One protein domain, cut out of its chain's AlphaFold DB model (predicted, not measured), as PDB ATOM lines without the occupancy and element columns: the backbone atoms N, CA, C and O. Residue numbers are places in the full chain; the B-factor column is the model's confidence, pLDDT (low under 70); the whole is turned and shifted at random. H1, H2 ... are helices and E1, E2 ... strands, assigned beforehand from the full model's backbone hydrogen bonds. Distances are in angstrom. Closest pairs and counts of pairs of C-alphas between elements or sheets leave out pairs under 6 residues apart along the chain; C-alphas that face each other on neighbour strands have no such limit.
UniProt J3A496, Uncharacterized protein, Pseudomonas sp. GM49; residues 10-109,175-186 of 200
ATOM      1  N   ASN A  10     237.188 302.522 132.828       69.88
ATOM      2  CA  ASN A  10     237.391 301.750 131.599       69.88
ATOM      3  C   ASN A  10     237.842 300.301 131.901       69.88
ATOM      4  O   ASN A  10     238.655 299.729 131.182       69.88
ATOM      5  N   LEU A  11     237.350 299.737 133.006       84.81
ATOM      6  CA  LEU A  11     237.722 298.450 133.568       84.81
ATOM      7  C   LEU A  11     237.157 297.337 132.690       84.81
ATOM      8  O   LEU A  11     235.943 297.244 132.504       84.81
ATOM      9  N   ILE A  12     238.040 296.511 132.140       90.00
ATOM     10  CA  ILE A  12     237.685 295.428 131.215       90.00
ATOM     11  C   ILE A  12     237.357 294.158 132.002       90.00
ATOM     12  O   ILE A  12     236.288 293.566 131.847       90.00
ATOM     13  N   ALA A  13     238.265 293.774 132.888       92.12
ATOM     14  CA  ALA A  13     238.118 292.693 133.840       92.12
ATOM     15  C   ALA A  13     238.843 293.086 135.132       92.12
ATOM     16  O   ALA A  13     239.470 294.145 135.190       92.12
ATOM     17  N   PHE A  14     238.659 292.293 136.181       91.06
ATOM     18  CA  PHE A  14     239.432 292.417 137.408       91.06
ATOM     19  C   PHE A  14     239.407 291.116 138.202       91.06
ATOM     20  O   PHE A  14     238.483 290.297 138.090       91.06
ATOM     21  N   VAL A  15     240.373 290.987 139.099       89.44
ATOM     22  CA  VAL A  15     240.410 289.968 140.146       89.44
ATOM     23  C   VAL A  15     240.307 290.624 141.517       89.44
ATOM     24  O   VAL A  15     240.619 291.801 141.699       89.44
ATOM     25  N   LEU A  16     239.821 289.870 142.500       85.06
ATOM     26  CA  LEU A  16     239.750 290.338 143.880       85.06
ATOM     27  C   LEU A  16     240.903 289.754 144.688       85.06
ATOM     28  O   LEU A  16     241.070 288.534 144.772       85.06
ATOM     29  N   ASP A  17     241.641 290.634 145.358       70.88
ATOM     30  CA  ASP A  17     242.643 290.228 146.333       70.88
ATOM     31  C   ASP A  17     242.017 289.279 147.361       70.88
ATOM     32  O   ASP A  17     241.044 289.615 148.042       70.88
ATOM     33  N   LYS A  18     242.630 288.100 147.515       77.75
ATOM     34  CA  LYS A  18     242.216 287.044 148.457       77.75
ATOM     35  C   LYS A  18     240.882 286.366 148.124       77.75
ATOM     36  O   LYS A  18     240.318 285.715 149.008       77.75
ATOM     37  N   ASP A  19     240.402 286.440 146.882       82.81
ATOM     38  CA  ASP A  19     239.367 285.507 146.440       82.81
ATOM     39  C   ASP A  19     239.920 284.073 146.461       82.81
ATOM     40  O   ASP A  19     240.785 283.697 145.669       82.81
ATOM     41  N   GLN A  20     239.411 283.256 147.385       82.25
ATOM     42  CA  GLN A  20     239.820 281.857 147.523       82.25
ATOM     43  C   GLN A  20     239.498 281.031 146.277       82.25
ATOM     44  O   GLN A  20     240.170 280.033 146.021       82.25
ATOM     45  N   GLN A  21     238.487 281.441 145.511       88.44
ATOM     46  CA  GLN A  21     238.096 280.772 144.276       88.44
ATOM     47  C   GLN A  21     238.919 281.234 143.069       88.44
ATOM     48  O   GLN A  21     238.869 280.570 142.037       88.44
ATOM     49  N   ARG A  22     239.714 282.310 143.206       88.88
ATOM     50  CA  ARG A  22     240.535 282.899 142.131       88.88
ATOM     51  C   ARG A  22     239.707 283.196 140.878       88.88
ATOM     52  O   ARG A  22     240.124 282.884 139.762       88.88
ATOM     53  N   ASN A  23     238.514 283.756 141.066       92.75
ATOM     54  CA  ASN A  23     237.649 284.103 139.953       92.75
ATOM     55  C   ASN A  23     238.169 285.349 139.236       92.75
ATOM     56  O   ASN A  23     238.643 286.300 139.859       92.75
ATOM     57  N   VAL A  24     237.995 285.354 137.917       93.44
ATOM     58  CA  VAL A  24     238.106 286.562 137.101       93.44
ATOM     59  C   VAL A  24     236.703 287.118 136.892       93.44
ATOM     60  O   VAL A  24     235.787 286.389 136.500       93.44
ATOM     61  N   HIS A  25     236.521 288.404 137.167       93.94
ATOM     62  CA  HIS A  25     235.257 289.102 136.980       93.94
ATOM     63  C   HIS A  25     235.301 289.921 135.694       93.94
ATOM     64  O   HIS A  25     236.189 290.747 135.503       93.94
ATOM     65  N   PHE A  26     234.315 289.719 134.823       94.88
ATOM     66  CA  PHE A  26     234.194 290.459 133.570       94.88
ATOM     67  C   PHE A  26     233.193 291.598 133.702       94.88
ATOM     68  O   PHE A  26     232.133 291.437 134.315       94.88
ATOM     69  N   THR A  27     233.513 292.733 133.090       93.00
ATOM     70  CA  THR A  27     232.538 293.792 132.819       93.00
ATOM     71  C   THR A  27     232.005 293.647 131.394       93.00
ATOM     72  O   THR A  27     232.446 292.794 130.619       93.00
ATOM     73  N   GLU A  28     231.078 294.514 131.000       90.81
ATOM     74  CA  GLU A  28     230.607 294.609 129.620       90.81
ATOM     75  C   GLU A  28     231.759 294.898 128.641       90.81
ATOM     76  O   GLU A  28     231.740 294.419 127.507       90.81
ATOM     77  N   ARG A  29     232.805 295.608 129.091       91.81
ATOM     78  CA  ARG A  29     233.972 295.938 128.263       91.81
ATOM     79  C   ARG A  29     234.828 294.728 127.921       91.81
ATOM     80  O   ARG A  29     235.530 294.780 126.924       91.81
ATOM     81  N   PHE A  30     234.759 293.628 128.673       95.12
ATOM     82  CA  PHE A  30     235.412 292.381 128.260       95.12
ATOM     83  C   PHE A  30     234.877 291.877 126.911       95.12
ATOM     84  O   PHE A  30     235.630 291.365 126.081       95.12
ATOM     85  N   PHE A  31     233.574 292.054 126.682       93.69
ATOM     86  CA  PHE A  31     232.902 291.630 125.457       93.69
ATOM     87  C   PHE A  31     232.978 292.686 124.346       93.69
ATOM     88  O   PHE A  31     232.944 292.313 123.177       93.69
ATOM     89  N   ASP A  32     233.129 293.967 124.699       93.50
ATOM     90  CA  ASP A  32     233.372 295.078 123.771       93.50
ATOM     91  C   ASP A  32     234.524 295.974 124.262       93.50
ATOM     92  O   ASP A  32     234.339 296.954 124.993       93.50
ATOM     93  N   GLN A  33     235.742 295.632 123.835       92.81
ATOM     94  CA  GLN A  33     236.966 296.366 124.170       92.81
ATOM     95  C   GLN A  33     237.217 297.586 123.264       92.81
ATOM     96  O   GLN A  33     238.272 298.226 123.373       92.81
ATOM     97  N   GLN A  34     236.270 297.918 122.377       92.31
ATOM     98  CA  GLN A  34     236.310 299.090 121.497       92.31
ATOM     99  C   GLN A  34     237.509 299.099 120.527       92.31
ATOM    100  O   GLN A  34     238.109 300.140 120.255       92.31
ATOM    101  N   LEU A  35     237.860 297.923 119.991       93.06
ATOM    102  CA  LEU A  35     238.970 297.721 119.044       93.06
ATOM    103  C   LEU A  35     238.510 297.535 117.586       93.06
ATOM    104  O   LEU A  35     239.325 297.212 116.720       93.06
ATOM    105  N   ASP A  36     237.233 297.782 117.285       90.94
ATOM    106  CA  ASP A  36     236.631 297.576 115.957       90.94
ATOM    107  C   ASP A  36     237.371 298.278 114.816       90.94
ATOM    108  O   ASP A  36     237.434 297.761 113.701       90.94
ATOM    109  N   TRP A  37     237.995 299.421 115.096       86.12
ATOM    110  CA  TRP A  37     238.785 300.171 114.121       86.12
ATOM    111  C   TRP A  37     239.898 299.327 113.494       86.12
ATOM    112  O   TRP A  37     240.125 299.429 112.286       86.12
ATOM    113  N   TYR A  38     240.521 298.434 114.273       89.81
ATOM    114  CA  TYR A  38     241.558 297.541 113.767       89.81
ATOM    115  C   TYR A  38     241.018 296.600 112.696       89.81
ATOM    116  O   TYR A  38     241.705 296.366 111.711       89.81
ATOM    117  N   LYS A  39     239.771 296.124 112.814       90.06
ATOM    118  CA  LYS A  39     239.166 295.154 111.879       90.06
ATOM    119  C   LYS A  39     239.149 295.652 110.429       90.06
ATOM    120  O   LYS A  39     239.115 294.845 109.506       90.06
ATOM    121  N   SER A  40     239.191 296.969 110.227       86.56
ATOM    122  CA  SER A  40     239.195 297.608 108.906       86.56
ATOM    123  C   SER A  40     240.591 297.892 108.333       86.56
ATOM    124  O   SER A  40     240.702 298.262 107.165       86.56
ATOM    125  N   CYS A  41     241.653 297.734 109.127       86.12
ATOM    126  CA  CYS A  41     243.010 298.135 108.760       86.12
ATOM    127  C   CYS A  41     244.055 297.031 108.974       86.12
ATOM    128  O   CYS A  41     245.215 297.342 109.230       86.12
ATOM    129  N   LEU A  42     243.682 295.752 108.839       91.62
ATOM    130  CA  LEU A  42     244.636 294.639 108.920       91.62
ATOM    131  C   LEU A  42     245.113 294.164 107.546       91.62
ATOM    132  O   LEU A  42     244.370 294.183 106.566       91.62
ATOM    133  N   THR A  43     246.357 293.695 107.485       92.00
ATOM    134  CA  THR A  43     246.978 293.124 106.279       92.00
ATOM    135  C   THR A  43     246.489 291.709 105.960       92.00
ATOM    136  O   THR A  43     246.620 291.258 104.823       92.00
ATOM    137  N   GLN A  44     245.909 291.010 106.938       91.19
ATOM    138  CA  GLN A  44     245.366 289.655 106.811       91.19
ATOM    139  C   GLN A  44     244.223 289.421 107.818       91.19
ATOM    140  O   GLN A  44     244.118 290.162 108.800       91.19
ATOM    141  N   PRO A  45     243.379 288.387 107.620       91.81
ATOM    142  CA  PRO A  45     242.351 288.019 108.588       91.81
ATOM    143  C   PRO A  45     242.938 287.739 109.975       91.81
ATOM    144  O   PRO A  45     243.905 286.987 110.116       91.81
ATOM    145  N   PHE A  46     242.330 288.328 111.003       93.56
ATOM    146  CA  PHE A  46     242.733 288.170 112.396       93.56
ATOM    147  C   PHE A  46     241.535 288.396 113.318       93.56
ATOM    148  O   PHE A  46     240.738 289.311 113.099       93.56
ATOM    149  N   ASN A  47     241.403 287.570 114.355       94.75
ATOM    150  CA  ASN A  47     240.318 287.692 115.322       94.75
ATOM    151  C   ASN A  47     240.687 288.715 116.408       94.75
ATOM    152  O   ASN A  47     241.197 288.345 117.461       94.75
ATOM    153  N   VAL A  48     240.433 289.998 116.128       95.94
ATOM    154  CA  VAL A  48     240.729 291.119 117.042       95.94
ATOM    155  C   VAL A  48     240.061 290.925 118.405       95.94
ATOM    156  O   VAL A  48     240.721 291.070 119.430       95.94
ATOM    157  N   ASP A  49     238.779 290.550 118.420       96.38
ATOM    158  CA  ASP A  49     238.015 290.415 119.665       96.38
ATOM    159  C   ASP A  49     238.557 289.257 120.502       96.38
ATOM    160  O   ASP A  49     238.874 289.435 121.678       96.38
ATOM    161  N   GLY A  50     238.754 288.094 119.872       96.44
ATOM    162  CA  GLY A  50     239.296 286.909 120.533       96.44
ATOM    163  C   GLY A  50     240.705 287.129 121.085       96.44
ATOM    164  O   GLY A  50     240.984 286.722 122.211       96.44
ATOM    165  N   HIS A  51     241.574 287.815 120.334       96.88
ATOM    166  CA  HIS A  51     242.904 288.204 120.816       96.88
ATOM    167  C   HIS A  51     242.809 289.118 122.036       96.88
ATOM    168  O   HIS A  51     243.443 288.852 123.052       96.88
ATOM    169  N   SER A  52     241.979 290.158 121.964       97.06
ATOM    170  CA  SER A  52     241.841 291.120 123.059       97.06
ATOM    171  C   SER A  52     241.288 290.481 124.339       97.06
ATOM    172  O   SER A  52     241.796 290.739 125.427       97.06
ATOM    173  N   GLN A  53     240.318 289.569 124.216       98.00
ATOM    174  CA  GLN A  53     239.779 288.787 125.332       98.00
ATOM    175  C   GLN A  53     240.827 287.847 125.926       98.00
ATOM    176  O   GLN A  53     240.967 287.781 127.146       98.00
ATOM    177  N   ALA A  54     241.582 287.140 125.079       97.56
ATOM    178  CA  ALA A  54     242.645 286.250 125.528       97.56
ATOM    179  C   ALA A  54     243.758 287.022 126.253       97.56
ATOM    180  O   ALA A  54     244.160 286.621 127.343       97.56
ATOM    181  N   ALA A  55     244.202 288.153 125.702       97.88
ATOM    182  CA  ALA A  55     245.198 289.019 126.324       97.88
ATOM    183  C   ALA A  55     244.726 289.528 127.695       97.88
ATOM    184  O   ALA A  55     245.475 289.439 128.667       97.88
ATOM    185  N   THR A  56     243.468 289.976 127.809       97.69
ATOM    186  CA  THR A  56     242.878 290.362 129.101       97.69
ATOM    187  C   THR A  56     242.843 289.193 130.084       97.69
ATOM    188  O   THR A  56     243.207 289.364 131.239       97.69
ATOM    189  N   LEU A  57     242.465 287.985 129.663       97.75
ATOM    190  CA  LEU A  57     242.487 286.820 130.557       97.75
ATOM    191  C   LEU A  57     243.896 286.500 131.061       97.75
ATOM    192  O   LEU A  57     244.069 286.214 132.242       97.75
ATOM    193  N   ILE A  58     244.898 286.558 130.183       98.00
ATOM    194  CA  ILE A  58     246.296 286.325 130.559       98.00
ATOM    195  C   ILE A  58     246.769 287.395 131.553       98.00
ATOM    196  O   ILE A  58     247.444 287.053 132.523       98.00
ATOM    197  N   HIS A  59     246.380 288.656 131.351       97.88
ATOM    198  CA  HIS A  59     246.642 289.754 132.283       97.88
ATOM    199  C   HIS A  59     246.058 289.459 133.678       97.88
ATOM    200  O   HIS A  59     246.787 289.449 134.668       97.88
ATOM    201  N   GLU A  60     244.776 289.100 133.764       96.50
ATOM    202  CA  GLU A  60     244.135 288.769 135.047       96.50
ATOM    203  C   GLU A  60     244.738 287.511 135.700       96.50
ATOM    204  O   GLU A  60     244.875 287.411 136.922       96.50
ATOM    205  N   PHE A  61     245.166 286.537 134.895       96.56
ATOM    206  CA  PHE A  61     245.890 285.367 135.389       96.56
ATOM    207  C   PHE A  61     247.287 285.717 135.909       96.56
ATOM    208  O   PHE A  61     247.730 285.106 136.884       96.56
ATOM    209  N   ALA A  62     247.966 286.710 135.333       96.62
ATOM    210  CA  ALA A  62     249.238 287.195 135.856       96.62
ATOM    211  C   ALA A  62     249.077 287.754 137.280       96.62
ATOM    212  O   ALA A  62     249.906 287.449 138.144       96.62
ATOM    213  N   HIS A  63     247.984 288.469 137.569       94.88
ATOM    214  CA  HIS A  63     247.651 288.862 138.942       94.88
ATOM    215  C   HIS A  63     247.458 287.645 139.859       94.88
ATOM    216  O   HIS A  63     248.075 287.559 140.921       94.88
ATOM    217  N   LEU A  64     246.633 286.673 139.451       93.50
ATOM    218  CA  LEU A  64     246.252 285.537 140.303       93.50
ATOM    219  C   LEU A  64     247.383 284.544 140.583       93.50
ATOM    220  O   LEU A  64     247.415 283.939 141.660       93.50
ATOM    221  N   PHE A  65     248.255 284.300 139.606       92.50
ATOM    222  CA  PHE A  65     249.211 283.189 139.653       92.50
ATOM    223  C   PHE A  65     250.670 283.626 139.756       92.50
ATOM    224  O   PHE A  65     251.482 282.837 140.236       92.50
ATOM    225  N   SER A  66     250.987 284.866 139.379       92.12
ATOM    226  CA  SER A  66     252.352 285.407 139.436       92.12
ATOM    227  C   SER A  66     252.498 286.572 140.416       92.12
ATOM    228  O   SER A  66     253.584 287.140 140.517       92.12
ATOM    229  N   GLU A  67     251.420 286.936 141.124       92.25
ATOM    230  CA  GLU A  67     251.352 288.125 141.986       92.25
ATOM    231  C   GLU A  67     251.766 289.410 141.246       92.25
ATOM    232  O   GLU A  67     252.244 290.356 141.869       92.25
ATOM    233  N   ALA A  68     251.618 289.436 139.916       96.56
ATOM    234  CA  ALA A  68     251.962 290.595 139.107       96.56
ATOM    235  C   ALA A  68     251.050 291.778 139.456       96.56
ATOM    236  O   ALA A  68     249.939 291.597 139.960       96.56
ATOM    237  N   VAL A  69     251.500 292.994 139.168       96.31
ATOM    238  CA  VAL A  69     250.754 294.235 139.425       96.31
ATOM    239  C   VAL A  69     250.707 295.112 138.175       96.31
ATOM    240  O   VAL A  69     251.478 294.912 137.237       96.31
ATOM    241  N   ASP A  70     249.834 296.117 138.179       95.06
ATOM    242  CA  ASP A  70     249.693 297.068 137.069       95.06
ATOM    243  C   ASP A  70     250.699 298.214 137.169       95.06
ATOM    244  O   ASP A  70     250.384 299.321 137.623       95.06
ATOM    245  N   ILE A  71     251.938 297.946 136.755       96.38
ATOM    246  CA  ILE A  71     253.018 298.942 136.729       96.38
ATOM    247  C   ILE A  71     252.822 299.898 135.552       96.38
ATOM    248  O   ILE A  71     252.860 301.117 135.733       96.38
ATOM    249  N   ALA A  72     252.617 299.346 134.356       93.62
ATOM    250  CA  ALA A  72     252.459 300.091 133.112       93.62
ATOM    251  C   ALA A  72     251.592 299.314 132.112       93.62
ATOM    252  O   ALA A  72     251.654 298.087 132.051       93.62
ATOM    253  N   SER A  73     250.829 300.038 131.290       91.25
ATOM    254  CA  SER A  73     250.148 299.453 130.129       91.25
ATOM    255  C   SER A  73     251.129 299.354 128.961       91.25
ATOM    256  O   SER A  73     251.835 300.318 128.674       91.25
ATOM    257  N   LEU A  74     251.154 298.204 128.293       92.75
ATOM    258  CA  LEU A  74     251.774 297.951 126.987       92.75
ATOM    259  C   LEU A  74     250.700 297.761 125.896       92.75
ATOM    260  O   LEU A  74     251.015 297.506 124.731       92.75
ATOM    261  N   GLU A  75     249.422 297.898 126.264       91.50
ATOM    262  CA  GLU A  75     248.265 297.692 125.397       91.50
ATOM    263  C   GLU A  75     248.269 296.301 124.739       91.50
ATOM    264  O   GLU A  75     247.966 296.166 123.550       91.50
ATOM    265  N   ALA A  76     248.578 295.255 125.517       94.88
ATOM    266  CA  ALA A  76     248.722 293.873 125.033       94.88
ATOM    267  C   ALA A  76     247.498 293.341 124.260       94.88
ATOM    268  O   ALA A  76     247.608 292.495 123.373       94.88
ATOM    269  N   ARG A  77     246.318 293.882 124.573       94.81
ATOM    270  CA  ARG A  77     245.036 293.595 123.914       94.81
ATOM    271  C   ARG A  77     244.947 294.052 122.452       94.81
ATOM    272  O   ARG A  77     244.024 293.638 121.751       94.81
ATOM    273  N   ARG A  78     245.832 294.943 121.991       94.94
ATOM    274  CA  ARG A  78     245.850 295.400 120.593       94.94
ATOM    275  C   ARG A  78     246.350 294.276 119.680       94.94
ATOM    276  O   ARG A  78     247.171 293.471 120.113       94.94
ATOM    277  N   PRO A  79     245.902 294.224 118.414       94.31
ATOM    278  CA  PRO A  79     246.480 293.316 117.432       94.31
ATOM    279  C   PRO A  79     247.985 293.525 117.274       94.31
ATOM    280  O   PRO A  79     248.510 294.612 117.525       94.31
ATOM    281  N   PHE A  80     248.661 292.492 116.786       94.25
ATOM    282  CA  PHE A  80     250.085 292.547 116.494       94.25
ATOM    283  C   PHE A  80     250.413 293.673 115.504       94.25
ATOM    284  O   PHE A  80     249.722 293.873 114.501       94.25
ATOM    285  N   SER A  81     251.466 294.440 115.784       92.38
ATOM    286  CA  SER A  81     251.801 295.641 115.007       92.38
ATOM    287  C   SER A  81     252.209 295.327 113.555       92.38
ATOM    288  O   SER A  81     252.057 296.170 112.662       92.38
ATOM    289  N   ASP A  82     252.680 294.105 113.274       91.75
ATOM    290  CA  ASP A  82     252.934 293.588 111.921       91.75
ATOM    291  C   ASP A  82     251.647 293.475 111.090       91.75
ATOM    292  O   ASP A  82     251.683 293.687 109.876       91.75
ATOM    293  N   LEU A  83     250.509 293.225 111.743       93.31
ATOM    294  CA  LEU A  83     249.203 293.091 111.102       93.31
ATOM    295  C   LEU A  83     248.553 294.423 110.748       93.31
ATOM    296  O   LEU A  83     247.694 294.447 109.872       93.31
ATOM    297  N   VAL A  84     248.935 295.529 111.388       91.25
ATOM    298  CA  VAL A  84     248.346 296.844 111.100       91.25
ATOM    299  C   VAL A  84     248.854 297.348 109.745       91.25
ATOM    300  O   VAL A  84     250.053 297.550 109.541       91.25
ATOM    301  N   ALA A  85     247.936 297.550 108.800       87.44
ATOM    302  CA  ALA A  85     248.226 297.962 107.435       87.44
ATOM    303  C   ALA A  85     248.609 299.453 107.377       87.44
ATOM    304  O   ALA A  85     247.770 300.318 107.644       87.44
ATOM    305  N   PRO A  86     249.831 299.799 106.932       83.06
ATOM    306  CA  PRO A  86     250.282 301.188 106.858       83.06
ATOM    307  C   PRO A  86     249.866 301.887 105.549       83.06
ATOM    308  O   PRO A  86     250.431 302.915 105.193       83.06
ATOM    309  N   ILE A  87     248.923 301.316 104.788       82.31
ATOM    310  CA  ILE A  87     248.585 301.777 103.427       82.31
ATOM    311  C   ILE A  87     247.884 303.141 103.461       82.31
ATOM    312  O   ILE A  87     248.067 303.966 102.568       82.31
ATOM    313  N   THR A  88     247.084 303.395 104.496       84.69
ATOM    314  CA  THR A  88     246.466 304.703 104.720       84.69
ATOM    315  C   THR A  88     247.313 305.511 105.696       84.69
ATOM    316  O   THR A  88     247.928 304.945 106.599       84.69
ATOM    317  N   ALA A  89     247.300 306.843 105.574       86.75
ATOM    318  CA  ALA A  89     247.970 307.723 106.539       86.75
ATOM    319  C   ALA A  89     247.513 307.444 107.985       86.75
ATOM    320  O   ALA A  89     248.314 307.468 108.914       86.75
ATOM    321  N   TYR A  90     246.231 307.111 108.155       85.25
ATOM    322  CA  TYR A  90     245.660 306.727 109.440       85.25
ATOM    323  C   TYR A  90     246.220 305.394 109.964       85.25
ATOM    324  O   TYR A  90     246.654 305.326 111.110       85.25
ATOM    325  N   GLY A  91     246.270 304.348 109.130       86.62
ATOM    326  CA  GLY A  91     246.845 303.052 109.507       86.62
ATOM    327  C   GLY A  91     248.341 303.138 109.821       86.62
ATOM    328  O   GLY A  91     248.804 302.533 110.786       86.62
ATOM    329  N   ALA A  92     249.086 303.959 109.074       89.69
ATOM    330  CA  ALA A  92     250.489 304.247 109.361       89.69
ATOM    331  C   ALA A  92     250.662 304.946 110.720       89.69
ATOM    332  O   ALA A  92     251.480 304.508 111.525       89.69
ATOM    333  N   ALA A  93     249.857 305.973 111.011       90.06
ATOM    334  CA  ALA A  93     249.896 306.677 112.294       90.06
ATOM    335  C   ALA A  93     249.509 305.769 113.474       90.06
ATOM    336  O   ALA A  93     250.148 305.819 114.521       90.06
ATOM    337  N   MET A  94     248.502 304.908 113.304       88.31
ATOM    338  CA  MET A  94     248.087 303.934 114.318       88.31
ATOM    339  C   MET A  94     249.196 302.926 114.622       88.31
ATOM    340  O   MET A  94     249.526 302.713 115.789       88.31
ATOM    341  N   LYS A  95     249.800 302.344 113.579       92.06
ATOM    342  CA  LYS A  95     250.935 301.428 113.723       92.06
ATOM    343  C   LYS A  95     252.108 302.105 114.424       92.06
ATOM    344  O   LYS A  95     252.666 301.523 115.346       92.06
ATOM    345  N   GLN A  96     252.456 303.322 114.008       92.31
ATOM    346  CA  GLN A  96     253.559 304.071 114.603       92.31
ATOM    347  C   GLN A  96     253.286 304.377 116.077       92.31
ATOM    348  O   GLN A  96     254.101 304.034 116.918       92.31
ATOM    349  N   SER A  97     252.099 304.891 116.411       89.81
ATOM    350  CA  SER A  97     251.710 305.161 117.799       89.81
ATOM    351  C   SER A  97     251.740 303.908 118.677       89.81
ATOM    352  O   SER A  97     252.130 303.996 119.837       89.81
ATOM    353  N   GLN A  98     251.336 302.748 118.152       91.06
ATOM    354  CA  GLN A  98     251.438 301.489 118.886       91.06
ATOM    355  C   GLN A  98     252.899 301.075 119.102       91.06
ATOM    356  O   GLN A  98     253.243 300.680 120.212       91.06
ATOM    357  N   LEU A  99     253.746 301.176 118.073       92.00
ATOM    358  CA  LEU A  99     255.171 300.846 118.171       92.00
ATOM    359  C   LEU A  99     255.903 301.764 119.149       92.00
ATOM    360  O   LEU A  99     256.635 301.261 119.994       92.00
ATOM    361  N   ASP A 100     255.681 303.074 119.056       89.75
ATOM    362  CA  ASP A 100     256.289 304.065 119.947       89.75
ATOM    363  C   ASP A 100     255.891 303.766 121.392       89.75
ATOM    364  O   ASP A 100     256.748 303.563 122.247       89.75
ATOM    365  N   PHE A 101     254.590 303.586 121.639       86.75
ATOM    366  CA  PHE A 101     254.085 303.257 122.966       86.75
ATOM    367  C   PHE A 101     254.674 301.951 123.513       86.75
ATOM    368  O   PHE A 101     255.140 301.919 124.644       86.75
ATOM    369  N   GLN A 102     254.699 300.871 122.726       90.12
ATOM    370  CA  GLN A 102     255.221 299.571 123.171       90.12
ATOM    371  C   GLN A 102     256.744 299.559 123.347       90.12
ATOM    372  O   GLN A 102     257.261 298.782 124.149       90.12
ATOM    373  N   ARG A 103     257.469 300.409 122.615       88.12
ATOM    374  CA  ARG A 103     258.923 300.552 122.728       88.12
ATOM    375  C   ARG A 103     259.322 301.418 123.919       88.12
ATOM    376  O   ARG A 103     260.338 301.141 124.553       88.12
ATOM    377  N   GLU A 104     258.535 302.439 124.227       89.50
ATOM    378  CA  GLU A 104     258.812 303.411 125.285       89.50
ATOM    379  C   GLU A 104     258.144 303.052 126.617       89.50
ATOM    380  O   GLU A 104     258.569 303.555 127.653       89.50
ATOM    381  N   ALA A 105     257.141 302.172 126.646       90.06
ATOM    382  CA  ALA A 105     256.499 301.741 127.885       90.06
ATOM    383  C   ALA A 105     257.394 300.777 128.677       90.06
ATOM    384  O   ALA A 105     257.741 299.697 128.203       90.06
ATOM    385  N   LEU A 106     257.715 301.147 129.922       95.06
ATOM    386  CA  LEU A 106     258.479 300.317 130.863       95.06
ATOM    387  C   LEU A 106     259.777 299.770 130.234       95.06
ATOM    388  O   LEU A 106     260.058 298.570 130.266       95.06
ATOM    389  N   SER A 107     260.571 300.661 129.644       95.50
ATOM    390  CA  SER A 107     261.769 300.328 128.879       95.50
ATOM    391  C   SER A 107     262.933 301.272 129.203       95.50
ATOM    392  O   SER A 107     262.823 302.189 130.012       95.50
ATOM    393  N   MET A 108     264.084 301.038 128.571       96.00
ATOM    394  CA  MET A 108     265.244 301.936 128.674       96.00
ATOM    395  C   MET A 108     265.041 303.283 127.970       96.00
ATOM    396  O   MET A 108     265.851 304.186 128.158       96.00
ATOM    397  N   GLU A 109     264.001 303.399 127.145       95.62
ATOM    398  CA  GLU A 109     263.653 304.623 126.420       95.62
ATOM    399  C   GLU A 109     262.584 305.442 127.152       95.62
ATOM    400  O   GLU A 109     262.392 306.606 126.816       95.62
ATOM    401  N   ALA A 175     251.729 292.862 134.938       97.56
ATOM    402  CA  ALA A 175     250.721 291.956 134.375       97.56
ATOM    403  C   ALA A 175     250.577 292.123 132.852       97.56
ATOM    404  O   ALA A 175     250.572 291.138 132.110       97.56
ATOM    405  N   ASP A 176     250.567 293.367 132.369       96.56
ATOM    406  CA  ASP A 176     250.419 293.647 130.939       96.56
ATOM    407  C   ASP A 176     251.668 293.276 130.121       96.56
ATOM    408  O   ASP A 176     251.554 292.848 128.976       96.56
ATOM    409  N   SER A 177     252.866 293.340 130.716       97.44
ATOM    410  CA  SER A 177     254.093 292.848 130.071       97.44
ATOM    411  C   SER A 177     254.095 291.330 129.922       97.44
ATOM    412  O   SER A 177     254.522 290.824 128.883       97.44
ATOM    413  N   ILE A 178     253.593 290.597 130.920       97.94
ATOM    414  CA  ILE A 178     253.417 289.142 130.826       97.94
ATOM    415  C   ILE A 178     252.400 288.802 129.732       97.94
ATOM    416  O   ILE A 178     252.672 287.945 128.888       97.94
ATOM    417  N   ALA A 179     251.252 289.487 129.717       97.81
ATOM    418  CA  ALA A 179     250.228 289.292 128.695       97.81
ATOM    419  C   ALA A 179     250.771 289.558 127.286       97.81
ATOM    420  O   ALA A 179     250.581 288.728 126.393       97.81
ATOM    421  N   PHE A 180     251.503 290.660 127.108       96.25
ATOM    422  CA  PHE A 180     252.131 291.011 125.838       96.25
ATOM    423  C   PHE A 180     253.130 289.940 125.383       96.25
ATOM    424  O   PHE A 180     253.009 289.427 124.273       96.25
ATOM    425  N   LEU A 181     254.054 289.524 126.259       95.94
ATOM    426  CA  LEU A 181     255.054 288.499 125.947       95.94
ATOM    427  C   LEU A 181     254.414 287.169 125.525       95.94
ATOM    428  O   LEU A 181     254.819 286.589 124.521       95.94
ATOM    429  N   ILE A 182     253.415 286.686 126.268       96.44
ATOM    430  CA  ILE A 182     252.740 285.418 125.954       96.44
ATOM    431  C   ILE A 182     252.004 285.511 124.614       96.44
ATOM    432  O   ILE A 182     252.063 284.570 123.821       96.44
ATOM    433  N   CYS A 183     251.349 286.640 124.332       96.00
ATOM    434  CA  CYS A 183     250.687 286.857 123.047       96.00
ATOM    435  C   CYS A 183     251.688 286.857 121.883       96.00
ATOM    436  O   CYS A 183     251.448 286.179 120.884       96.00
ATOM    437  N   GLU A 184     252.817 287.560 122.016       93.81
ATOM    438  CA  GLU A 184     253.888 287.588 121.007       93.81
ATOM    439  C   GLU A 184     254.500 286.198 120.784       93.81
ATOM    440  O   GLU A 184     254.668 285.768 119.645       93.81
ATOM    441  N   MET A 185     254.749 285.434 121.852       93.44
ATOM    442  CA  MET A 185     255.215 284.044 121.738       93.44
ATOM    443  C   MET A 185     254.182 283.137 121.054       93.44
ATOM    444  O   MET A 185     254.551 282.232 120.313       93.44
ATOM    445  N   GLY A 186     252.889 283.385 121.276       90.50
ATOM    446  CA  GLY A 186     251.788 282.657 120.643       90.50
ATOM    447  C   GLY A 186     251.477 283.092 119.207       90.50
ATOM    448  O   GLY A 186     250.616 282.483 118.567       90.50
TER     449      GLY A 186
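This is residues 10 to 109 and 175 to 186 of the 200 residues of an uncharacterized protein of Pseudomonas sp. GM49 (UniProt J3A496). A small hairpin of two short strands, E1 and E2, packs on one side of the long helix H3, and the shorter helix H5 crosses H3 steeply on roughly the opposite side. The short helix H1 packs on the earlier part of H3, on the hairpin's side, while H4 runs in much the same direction as H3 but stands off from it, touching no helix. The printed part has 112 residues with two named strands and five named helices, in the order E1, E2, H1, H2, H3, H4, H5; the sheet E1 - E2 is antiparallel and the class is mostly helix. The whole is compact, with a radius of gyration of the C-alphas of 14.7 A, and spans 49 by 34 by 25 A.

E1 is residues 13 to 15, with C-alpha 13 at (238.118, 292.693, 133.840), and E2 is residues 24 to 26. H3, residues 48 to 66, is the longest helix at 25.9 A, from C-alpha 48 at (240.729, 291.119, 117.042). H5, residues 175 to 185, is 15.6 A long and ends with C-alpha 185 at (255.215, 284.044, 121.738). H4, residues 89 to 104, is 22.1 A long. H1, residues 28 to 31, and H2, residues 36 to 39, measure 5.6 A and 5.4 A.

The hairpin E1 and E2 is antiparallel, with 152 degrees between directions; N 14 and O 25 are 3.0 A apart and N 25 and O 14 are 2.9 A apart, both within hydrogen-bond range. The closest C-alphas of E1 and H3 are those of Phe 14 and Glu 60, 6.4 A apart. H3 is the hub, touching three helices. With residues 55 to 63 alone it touches H5, at a steep tilt of 55 degrees, opposite ways; the closest C-alphas, of His 59 and Ala 175, are 5.1 A apart. With residues 49 to 56 alone it touches H1, the C-alphas of Phe 30 and Gln 53 being closest at 6.4 A. H2 and H3 only just touch, with 3 pairs of C-alphas within 8 A, the closest those of Lys 39 and Val 48 at 6.7 A. H3 and H4 are apart. Every O i to N i+4 pair is within hydrogen-bond range in H3, H4 and H5; H1 and H2 are too short for such a pair.

The C-alphas farthest apart, of Gln 20 and Ile 87, are 49.2 A apart. The link from H3 to H4, residues 67 to 88, is long and holds no named element. Residues 110 to 174 are not printed, and C-alphas 109 and 175 are 19.8 A apart across this cut. Mean pLDDT of the printed part is 91.9; residue 10 is under 70.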